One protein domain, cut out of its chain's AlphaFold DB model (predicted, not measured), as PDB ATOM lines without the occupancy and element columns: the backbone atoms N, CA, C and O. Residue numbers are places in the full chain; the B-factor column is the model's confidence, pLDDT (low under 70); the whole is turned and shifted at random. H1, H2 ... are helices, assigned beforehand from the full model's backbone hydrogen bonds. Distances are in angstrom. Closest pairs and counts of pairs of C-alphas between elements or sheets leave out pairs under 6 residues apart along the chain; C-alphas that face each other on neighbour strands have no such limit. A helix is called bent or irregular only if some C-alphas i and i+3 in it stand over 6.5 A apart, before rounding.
ATOM      1  N   THR A 188     188.879 159.021 208.366       87.94
ATOM      2  CA  THR A 188     189.541 160.303 208.637       87.94
ATOM      3  C   THR A 188     189.984 161.018 207.364       87.94
ATOM      4  O   THR A 188     190.620 162.066 207.441       87.94
ATOM      5  N   SER A 189     189.702 160.462 206.184       89.25
ATOM      6  CA  SER A 189     190.014 161.107 204.912       89.25
ATOM      7  C   SER A 189     189.097 162.302 204.692       89.25
ATOM      8  O   SER A 189     187.935 162.267 205.102       89.25
ATOM      9  N   ALA A 190     189.599 163.332 204.005       90.75
ATOM     10  CA  ALA A 190     188.787 164.454 203.541       90.75
ATOM     11  C   ALA A 190     187.536 163.923 202.827       90.75
ATOM     12  O   ALA A 190     187.650 163.056 201.958       90.75
ATOM     13  N   GLN A 191     186.358 164.390 203.239       87.25
ATOM     14  CA  GLN A 191     185.091 163.943 202.672       87.25
ATOM     15  C   GLN A 191     184.408 165.081 201.930       87.25
ATOM     16  O   GLN A 191     184.159 166.149 202.498       87.25
ATOM     17  N   ASP A 192     184.014 164.797 200.692       82.12
ATOM     18  CA  ASP A 192     182.988 165.584 200.031       82.12
ATOM     19  C   ASP A 192     181.689 165.422 200.808       82.12
ATOM     20  O   ASP A 192     181.260 164.316 201.143       82.12
ATOM     21  N   THR A 193     181.052 166.544 201.113       80.75
ATOM     22  CA  THR A 193     179.801 166.506 201.856       80.75
ATOM     23  C   THR A 193     178.607 166.509 200.914       80.75
ATOM     24  O   THR A 193     178.549 167.276 199.951       80.75
ATOM     25  N   GLN A 194     177.626 165.660 201.217       83.81
ATOM     26  CA  GLN A 194     176.336 165.640 200.540       83.81
ATOM     27  C   GLN A 194     175.378 166.638 201.194       83.81
ATOM     28  O   GLN A 194     175.220 166.661 202.414       83.81
ATOM     29  N   TRP A 195     174.704 167.444 200.372       84.38
ATOM     30  CA  TRP A 195     173.812 168.503 200.839       84.38
ATOM     31  C   TRP A 195     172.503 168.514 200.058       84.38
ATOM     32  O   TRP A 195     172.461 168.181 198.872       84.38
ATOM     33  N   LEU A 196     171.441 169.002 200.700       87.56
ATOM     34  CA  LEU A 196     170.223 169.398 200.002       87.56
ATOM     35  C   LEU A 196     170.493 170.693 199.226       87.56
ATOM     36  O   LEU A 196     170.653 171.766 199.810       87.56
ATOM     37  N   ALA A 197     170.548 170.593 197.900       91.88
ATOM     38  CA  ALA A 197     170.707 171.747 197.026       91.88
ATOM     39  C   ALA A 197     169.342 172.380 196.720       91.88
ATOM     40  O   ALA A 197     168.457 171.749 196.141       91.88
ATOM     41  N   PHE A 198     169.179 173.652 197.077       95.31
ATOM     42  CA  PHE A 198     167.973 174.416 196.769       95.31
ATOM     43  C   PHE A 198     168.155 175.214 195.480       95.31
ATOM     44  O   PHE A 198     169.116 175.972 195.341       95.31
ATOM     45  N   ASN A 199     167.191 175.124 194.564       96.69
ATOM     46  CA  ASN A 199     167.152 176.018 193.411       96.69
ATOM     47  C   ASN A 199     166.671 177.415 193.840       96.69
ATOM     48  O   ASN A 199     165.468 177.679 193.881       96.69
ATOM     49  N   ILE A 200     167.617 178.313 194.123       96.69
ATOM     50  CA  ILE A 200     167.346 179.684 194.586       96.69
ATOM     51  C   ILE A 200     166.718 180.600 193.523       96.69
ATOM     52  O   ILE A 200     166.279 181.693 193.864       96.69
ATOM     53  N   GLN A 201     166.643 180.169 192.258       97.00
ATOM     54  CA  GLN A 201     165.928 180.910 191.211       97.00
ATOM     55  C   GLN A 201     164.408 180.753 191.337       97.00
ATOM     56  O   GLN A 201     163.654 181.545 190.774       97.00
ATOM     57  N   ARG A 202     163.930 179.737 192.071       97.38
ATOM     58  CA  ARG A 202     162.502 179.584 192.355       97.38
ATOM     59  C   ARG A 202     162.103 180.493 193.524       97.38
ATOM     60  O   ARG A 202     162.727 180.387 194.581       97.38
ATOM     61  N   PRO A 203     161.025 181.296 193.404       97.25
ATOM     62  CA  PRO A 203     160.615 182.241 194.448       97.25
ATOM     63  C   PRO A 203     160.472 181.624 195.847       97.25
ATOM     64  O   PRO A 203     160.901 182.220 196.830       97.25
ATOM     65  N   ILE A 204     159.963 180.390 195.935       96.88
ATOM     66  CA  ILE A 204     159.785 179.659 197.204       96.88
ATOM     67  C   ILE A 204     161.091 179.394 197.970       96.88
ATOM     68  O   ILE A 204     161.058 179.214 199.183       96.88
ATOM     69  N   PHE A 205     162.241 179.371 197.289       97.75
ATOM     70  CA  PHE A 205     163.553 179.128 197.895       97.75
ATOM     71  C   PHE A 205     164.458 180.360 197.867       97.75
ATOM     72  O   PHE A 205     165.624 180.246 198.244       97.75
ATOM     73  N   ALA A 206     163.955 181.522 197.436       96.69
ATOM     74  CA  ALA A 206     164.747 182.746 197.334       96.69
ATOM     75  C   ALA A 206     165.231 183.223 198.718       96.69
ATOM     76  O   ALA A 206     166.410 183.538 198.904       96.69
ATOM     77  N   ASP A 207     164.354 183.185 199.725       97.50
ATOM     78  CA  ASP A 207     164.691 183.579 201.096       97.50
ATOM     79  C   ASP A 207     165.563 182.521 201.797       97.50
ATOM     80  O   ASP A 207     165.191 181.351 201.929       97.50
ATOM     81  N   ARG A 208     166.732 182.941 202.305       96.75
ATOM     82  CA  ARG A 208     167.654 182.060 203.044       96.75
ATOM     83  C   ARG A 208     167.027 181.452 204.299       96.75
ATOM     84  O   ARG A 208     167.389 180.339 204.667       96.75
ATOM     85  N   ARG A 209     166.098 182.164 204.942       97.38
ATOM     86  CA  ARG A 209     165.442 181.738 206.187       97.38
ATOM     87  C   ARG A 209     164.543 180.531 205.948       97.38
ATOM     88  O   ARG A 209     164.503 179.639 206.786       97.38
ATOM     89  N   VAL A 210     163.901 180.456 204.779       96.75
ATOM     90  CA  VAL A 210     163.103 179.288 204.371       96.75
ATOM     91  C   VAL A 210     164.001 178.059 204.230       96.75
ATOM     92  O   VAL A 210     163.709 177.010 204.796       96.75
ATOM     93  N   ARG A 211     165.144 178.195 203.547       96.44
ATOM     94  CA  ARG A 211     166.110 177.094 203.377       96.44
ATOM     95  C   ARG A 211     166.695 176.627 204.713       96.44
ATOM     96  O   ARG A 211     166.840 175.426 204.941       96.44
ATOM     97  N   GLN A 212     166.988 177.570 205.611       94.62
ATOM     98  CA  GLN A 212     167.438 177.271 206.970       94.62
ATOM     99  C   GLN A 212     166.366 176.505 207.758       94.62
ATOM    100  O   GLN A 212     166.685 175.477 208.345       94.62
ATOM    101  N   ALA A 213     165.105 176.949 207.727       95.69
ATOM    102  CA  ALA A 213     164.003 176.274 208.414       95.69
ATOM    103  C   ALA A 213     163.803 174.830 207.921       95.69
ATOM    104  O   ALA A 213     163.683 173.919 208.735       95.69
ATOM    105  N   ILE A 214     163.855 174.599 206.603       94.62
ATOM    106  CA  ILE A 214     163.776 173.247 206.020       94.62
ATOM    107  C   ILE A 214     164.941 172.372 206.502       94.62
ATOM    108  O   ILE A 214     164.744 171.212 206.846       94.62
ATOM    109  N   THR A 215     166.154 172.926 206.562       91.50
ATOM    110  CA  THR A 215     167.342 172.182 207.014       91.50
ATOM    111  C   THR A 215     167.264 171.825 208.501       91.50
ATOM    112  O   THR A 215     167.703 170.748 208.895       91.50
ATOM    113  N   LEU A 216     166.683 172.697 209.332       92.19
ATOM    114  CA  LEU A 216     166.450 172.424 210.756       92.19
ATOM    115  C   LEU A 216     165.379 171.349 210.982       92.19
ATOM    116  O   LEU A 216     165.444 170.640 211.979       92.19
ATOM    117  N   ALA A 217     164.428 171.201 210.057       93.69
ATOM    118  CA  ALA A 217     163.411 170.154 210.105       93.69
ATOM    119  C   ALA A 217     163.939 168.760 209.703       93.69
ATOM    120  O   ALA A 217     163.208 167.776 209.802       93.69
ATOM    121  N   PHE A 218     165.187 168.656 209.235       91.19
ATOM    122  CA  PHE A 218     165.805 167.383 208.874       91.19
ATOM    123  C   PHE A 218     166.319 166.646 210.118       91.19
ATOM    124  O   PHE A 218     167.362 167.002 210.677       91.19
ATOM    125  N   ASP A 219     165.597 165.598 210.520       93.75
ATOM    126  CA  ASP A 219     165.949 164.727 211.647       93.75
ATOM    127  C   ASP A 219     166.983 163.667 211.224       93.75
ATOM    128  O   ASP A 219     166.670 162.516 210.895       93.75
ATOM    129  N   PHE A 220     168.247 164.096 211.176       92.75
ATOM    130  CA  PHE A 220     169.375 163.225 210.850       92.75
ATOM    131  C   PHE A 220     169.520 162.102 211.878       92.75
ATOM    132  O   PHE A 220     169.809 160.964 211.519       92.75
ATOM    133  N   GLU A 221     169.343 162.421 213.154       94.50
ATOM    134  CA  GLU A 221     169.605 161.532 214.273       94.50
ATOM    135  C   GLU A 221     168.622 160.353 214.274       94.50
ATOM    136  O   GLU A 221     169.045 159.195 214.394       94.50
ATOM    137  N   TRP A 222     167.332 160.617 214.042       95.75
ATOM    138  CA  TRP A 222     166.338 159.569 213.830       95.75
ATOM    139  C   TRP A 222     166.660 158.734 212.592       95.75
ATOM    140  O   TRP A 222     166.691 157.507 212.681       95.75
ATOM    141  N   MET A 223     166.948 159.371 211.451       94.06
ATOM    142  CA  MET A 223     167.214 158.669 210.193       94.06
ATOM    143  C   MET A 223     168.443 157.757 210.302       94.06
ATOM    144  O   MET A 223     168.404 156.598 209.886       94.06
ATOM    145  N   ASN A 224     169.520 158.250 210.911       94.81
ATOM    146  CA  ASN A 224     170.746 157.493 211.119       94.81
ATOM    147  C   ASN A 224     170.506 156.269 212.008       94.81
ATOM    148  O   ASN A 224     170.967 155.173 211.693       94.81
ATOM    149  N   LYS A 225     169.714 156.419 213.075       94.94
ATOM    150  CA  LYS A 225     169.329 155.303 213.947       94.94
ATOM    151  C   LYS A 225     168.405 154.302 213.243       94.94
ATOM    152  O   LYS A 225     168.643 153.101 213.317       94.94
ATOM    153  N   ALA A 226     167.350 154.783 212.590       94.38
ATOM    154  CA  ALA A 226     166.279 153.951 212.049       94.38
ATOM    155  C   ALA A 226     166.662 153.246 210.740       94.38
ATOM    156  O   ALA A 226     166.245 152.112 210.511       94.38
ATOM    157  N   LEU A 227     167.438 153.909 209.876       92.06
ATOM    158  CA  LEU A 227     167.738 153.422 208.525       92.06
ATOM    159  C   LEU A 227     169.185 152.957 208.365       92.06
ATOM    160  O   LEU A 227     169.456 152.043 207.583       92.06
ATOM    161  N   PHE A 228     170.114 153.578 209.092       93.19
ATOM    162  CA  PHE A 228     171.547 153.430 208.844       93.19
ATOM    163  C   PHE A 228     172.321 152.798 209.996       93.19
ATOM    164  O   PHE A 228     173.547 152.801 209.967       93.19
ATOM    165  N   TYR A 229     171.631 152.216 210.982       94.38
ATOM    166  CA  TYR A 229     172.265 151.484 212.085       94.38
ATOM    167  C   TYR A 229     173.316 152.326 212.828       94.38
ATOM    168  O   TYR A 229     174.311 151.800 213.317       94.38
ATOM    169  N   SER A 230     173.103 153.645 212.881       93.00
ATOM    170  CA  SER A 230     174.021 154.623 213.473       93.00
ATOM    171  C   SER A 230     175.423 154.665 212.843       93.00
ATOM    172  O   SER A 230     176.352 155.164 213.470       93.00
ATOM    173  N   ALA A 231     175.580 154.186 211.605       91.75
ATOM    174  CA  ALA A 231     176.874 154.101 210.929       91.75
ATOM    175  C   ALA A 231     177.400 155.447 210.394       91.75
ATOM    176  O   ALA A 231     178.590 155.565 210.108       91.75
ATOM    177  N   TYR A 232     176.545 156.465 210.230       90.06
ATOM    178  CA  TYR A 232     176.957 157.761 209.680       90.06
ATOM    179  C   TYR A 232     177.164 158.828 210.753       90.06
ATOM    180  O   TYR A 232     176.621 158.763 211.855       90.06
ATOM    181  N   GLN A 233     177.908 159.869 210.389       88.88
ATOM    182  CA  GLN A 233     178.059 161.091 211.173       88.88
ATOM    183  C   GLN A 233     177.461 162.268 210.404       88.88
ATOM    184  O   GLN A 233     177.530 162.316 209.174       88.88
ATOM    185  N   ARG A 234     176.855 163.216 211.126       88.38
ATOM    186  CA  ARG A 234     176.262 164.399 210.503       88.38
ATOM    187  C   ARG A 234     177.375 165.302 210.000       88.38
ATOM    188  O   ARG A 234     178.185 165.781 210.789       88.38
ATOM    189  N   ALA A 235     177.381 165.568 208.703       86.69
ATOM    190  CA  ALA A 235     178.316 166.523 208.148       86.69
ATOM    191  C   ALA A 235     177.915 167.954 208.535       86.69
ATOM    192  O   ALA A 235     176.745 168.339 208.443       86.69
ATOM    193  N   ASN A 236     178.893 168.734 208.988       87.19
ATOM    194  CA  ASN A 236     178.694 170.106 209.464       87.19
ATOM    195  C   ASN A 236     179.622 171.121 208.779       87.19
ATOM    196  O   ASN A 236     179.582 172.308 209.099       87.19
ATOM    197  N   SER A 237     180.434 170.675 207.819       88.75
ATOM    198  CA  SER A 237     181.361 171.522 207.082       88.75
ATOM    199  C   SER A 237     181.503 171.069 205.637       88.75
ATOM    200  O   SER A 237     181.473 169.878 205.358       88.75
ATOM    201  N   TYR A 238     181.739 172.015 204.726       88.12
ATOM    202  CA  TYR A 238     182.140 171.717 203.348       88.12
ATOM    203  C   TYR A 238     183.501 171.020 203.251       88.12
ATOM    204  O   TYR A 238     183.786 170.403 202.232       88.12
ATOM    205  N   PHE A 239     184.319 171.095 204.304       90.56
ATOM    206  CA  PHE A 239     185.662 170.526 204.353       90.56
ATOM    207  C   PHE A 239     185.774 169.447 205.438       90.56
ATOM    208  O   PHE A 239     186.725 169.432 206.224       90.56
ATOM    209  N   GLN A 240     184.762 168.582 205.528       90.25
ATOM    210  CA  GLN A 240     184.661 167.527 206.537       90.25
ATOM    211  C   GLN A 240     185.957 166.700 206.624       90.25
ATOM    212  O   GLN A 240     186.547 166.336 205.607       90.25
ATOM    213  N   ASN A 241     186.387 166.403 207.855       89.50
ATOM    214  CA  ASN A 241     187.627 165.683 208.183       89.50
ATOM    215  C   ASN A 241     188.934 166.385 207.769       89.50
ATOM    216  O   ASN A 241     189.982 165.749 207.707       89.50
ATOM    217  N   THR A 242     188.905 167.697 207.526       91.06
ATOM    218  CA  THR A 242     190.118 168.477 207.232       91.06
ATOM    219  C   THR A 242     190.372 169.565 208.274       91.06
ATOM    220  O   THR A 242     189.509 169.902 209.090       91.06
ATOM    221  N   GLU A 243     191.569 170.153 208.232       89.56
ATOM    222  CA  GLU A 243     191.918 171.340 209.020       89.56
ATOM    223  C   GLU A 243     191.093 172.584 208.648       89.56
ATOM    224  O   GLU A 243     190.918 173.471 209.479       89.56
ATOM    225  N   TYR A 244     190.523 172.619 207.437       89.50
ATOM    226  CA  TYR A 244     189.687 173.717 206.942       89.50
ATOM    227  C   TYR A 244     188.233 173.628 207.419       89.50
ATOM    228  O   TYR A 244     187.432 174.524 207.140       89.50
ATOM    229  N   ALA A 245     187.861 172.554 208.125       90.31
ATOM    230  CA  ALA A 245     186.525 172.419 208.677       90.31
ATOM    231  C   ALA A 245     186.258 173.531 209.701       90.31
ATOM    232  O   ALA A 245     186.952 173.641 210.712       90.31
ATOM    233  N   ALA A 246     185.226 174.341 209.467       86.12
ATOM    234  CA  ALA A 246     184.793 175.350 210.427       86.12
ATOM    235  C   ALA A 246     184.333 174.675 211.734       86.12
ATOM    236  O   ALA A 246     183.353 173.934 211.742       86.12
ATOM    237  N   ARG A 247     185.045 174.934 212.837       84.06
ATOM    238  CA  ARG A 247     184.734 174.375 214.172       84.06
ATOM    239  C   ARG A 247     184.021 175.362 215.089       84.06
ATOM    240  O   ARG A 247     183.360 174.958 216.038       84.06
ATOM    241  N   SER A 248     184.159 176.649 214.808       82.56
ATOM    242  CA  SER A 248     183.578 177.735 215.587       82.56
ATOM    243  C   SER A 248     183.201 178.887 214.666       82.56
ATOM    244  O   SER A 248     183.654 178.964 213.521       82.56
ATOM    245  N   LEU A 249     182.377 179.800 215.177       81.44
ATOM    246  CA  LEU A 249     182.150 181.075 214.506       81.44
ATOM    247  C   LEU A 249     183.485 181.827 214.355       81.44
ATOM    248  O   LEU A 249     184.353 181.692 215.226       81.44
ATOM    249  N   PRO A 250     183.660 182.618 213.283       77.94
ATOM    250  CA  PRO A 250     184.839 183.458 213.136       77.94
ATOM    251  C   PRO A 250     184.956 184.412 214.328       77.94
ATOM    252  O   PRO A 250     184.009 185.132 214.649       77.94
ATOM    253  N   THR A 251     186.117 184.441 214.974       76.75
ATOM    254  CA  THR A 251     186.511 185.570 215.825       76.75
ATOM    255  C   THR A 251     186.864 186.761 214.927       76.75
ATOM    256  O   THR A 251     187.228 186.556 213.769       76.75
ATOM    257  N   GLN A 252     186.716 188.001 215.416       67.06
ATOM    258  CA  GLN A 252     186.968 189.206 214.607       67.06
ATOM    259  C   GLN A 252     188.317 189.134 213.856       67.06
ATOM    260  O   GLN A 252     189.266 188.553 214.390       67.06
TER     261      GLN A 252
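What this domain is: This is residues 188 to 252 of the 257 residues of the protein "ABC transporter substrate-binding protein" of Klebsiella pneumoniae (UniProt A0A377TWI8). With little regular structure, this is a loose, flat winding of chain: a long unnamed stretch, residues 188 to 207, leads into two short helices, H1 then H2, set one after the other, and a second unnamed stretch, residues 229 to 252, winds away from H2. The printed part has 65 residues, with two named helices and no named strand; the class is all helix, though the helices hold only 18 residues. The radius of gyration of the C-alphas is 14.5 A, and the spans are 39 by 39 by 19 A.

How they stand to each other: After residues 188 to 207 comes H1, residues 208 to 216. A tight link of 3 residues joins it to H2, residues 220 to 228. The two helices are apart, with no C-alpha of the one within 8 A of the other. In H1 and H2 every O i to N i+4 pair is within hydrogen-bond range.

Where its parts are: H1 begins at C-alpha 208 (167.654, 182.060, 203.044) and measures 12.4 A from first to last C-alpha. H2 measures 10.2 A and ends at C-alpha 228 (171.547, 153.430, 208.844). Neither is bent.

The domain as a whole: The two C-alphas farthest apart, those of Leu 227 and Gln 252, are 41.1 A apart. The printed part has no cut. Its mean pLDDT is 90.8, and residue 252 alone is under 70.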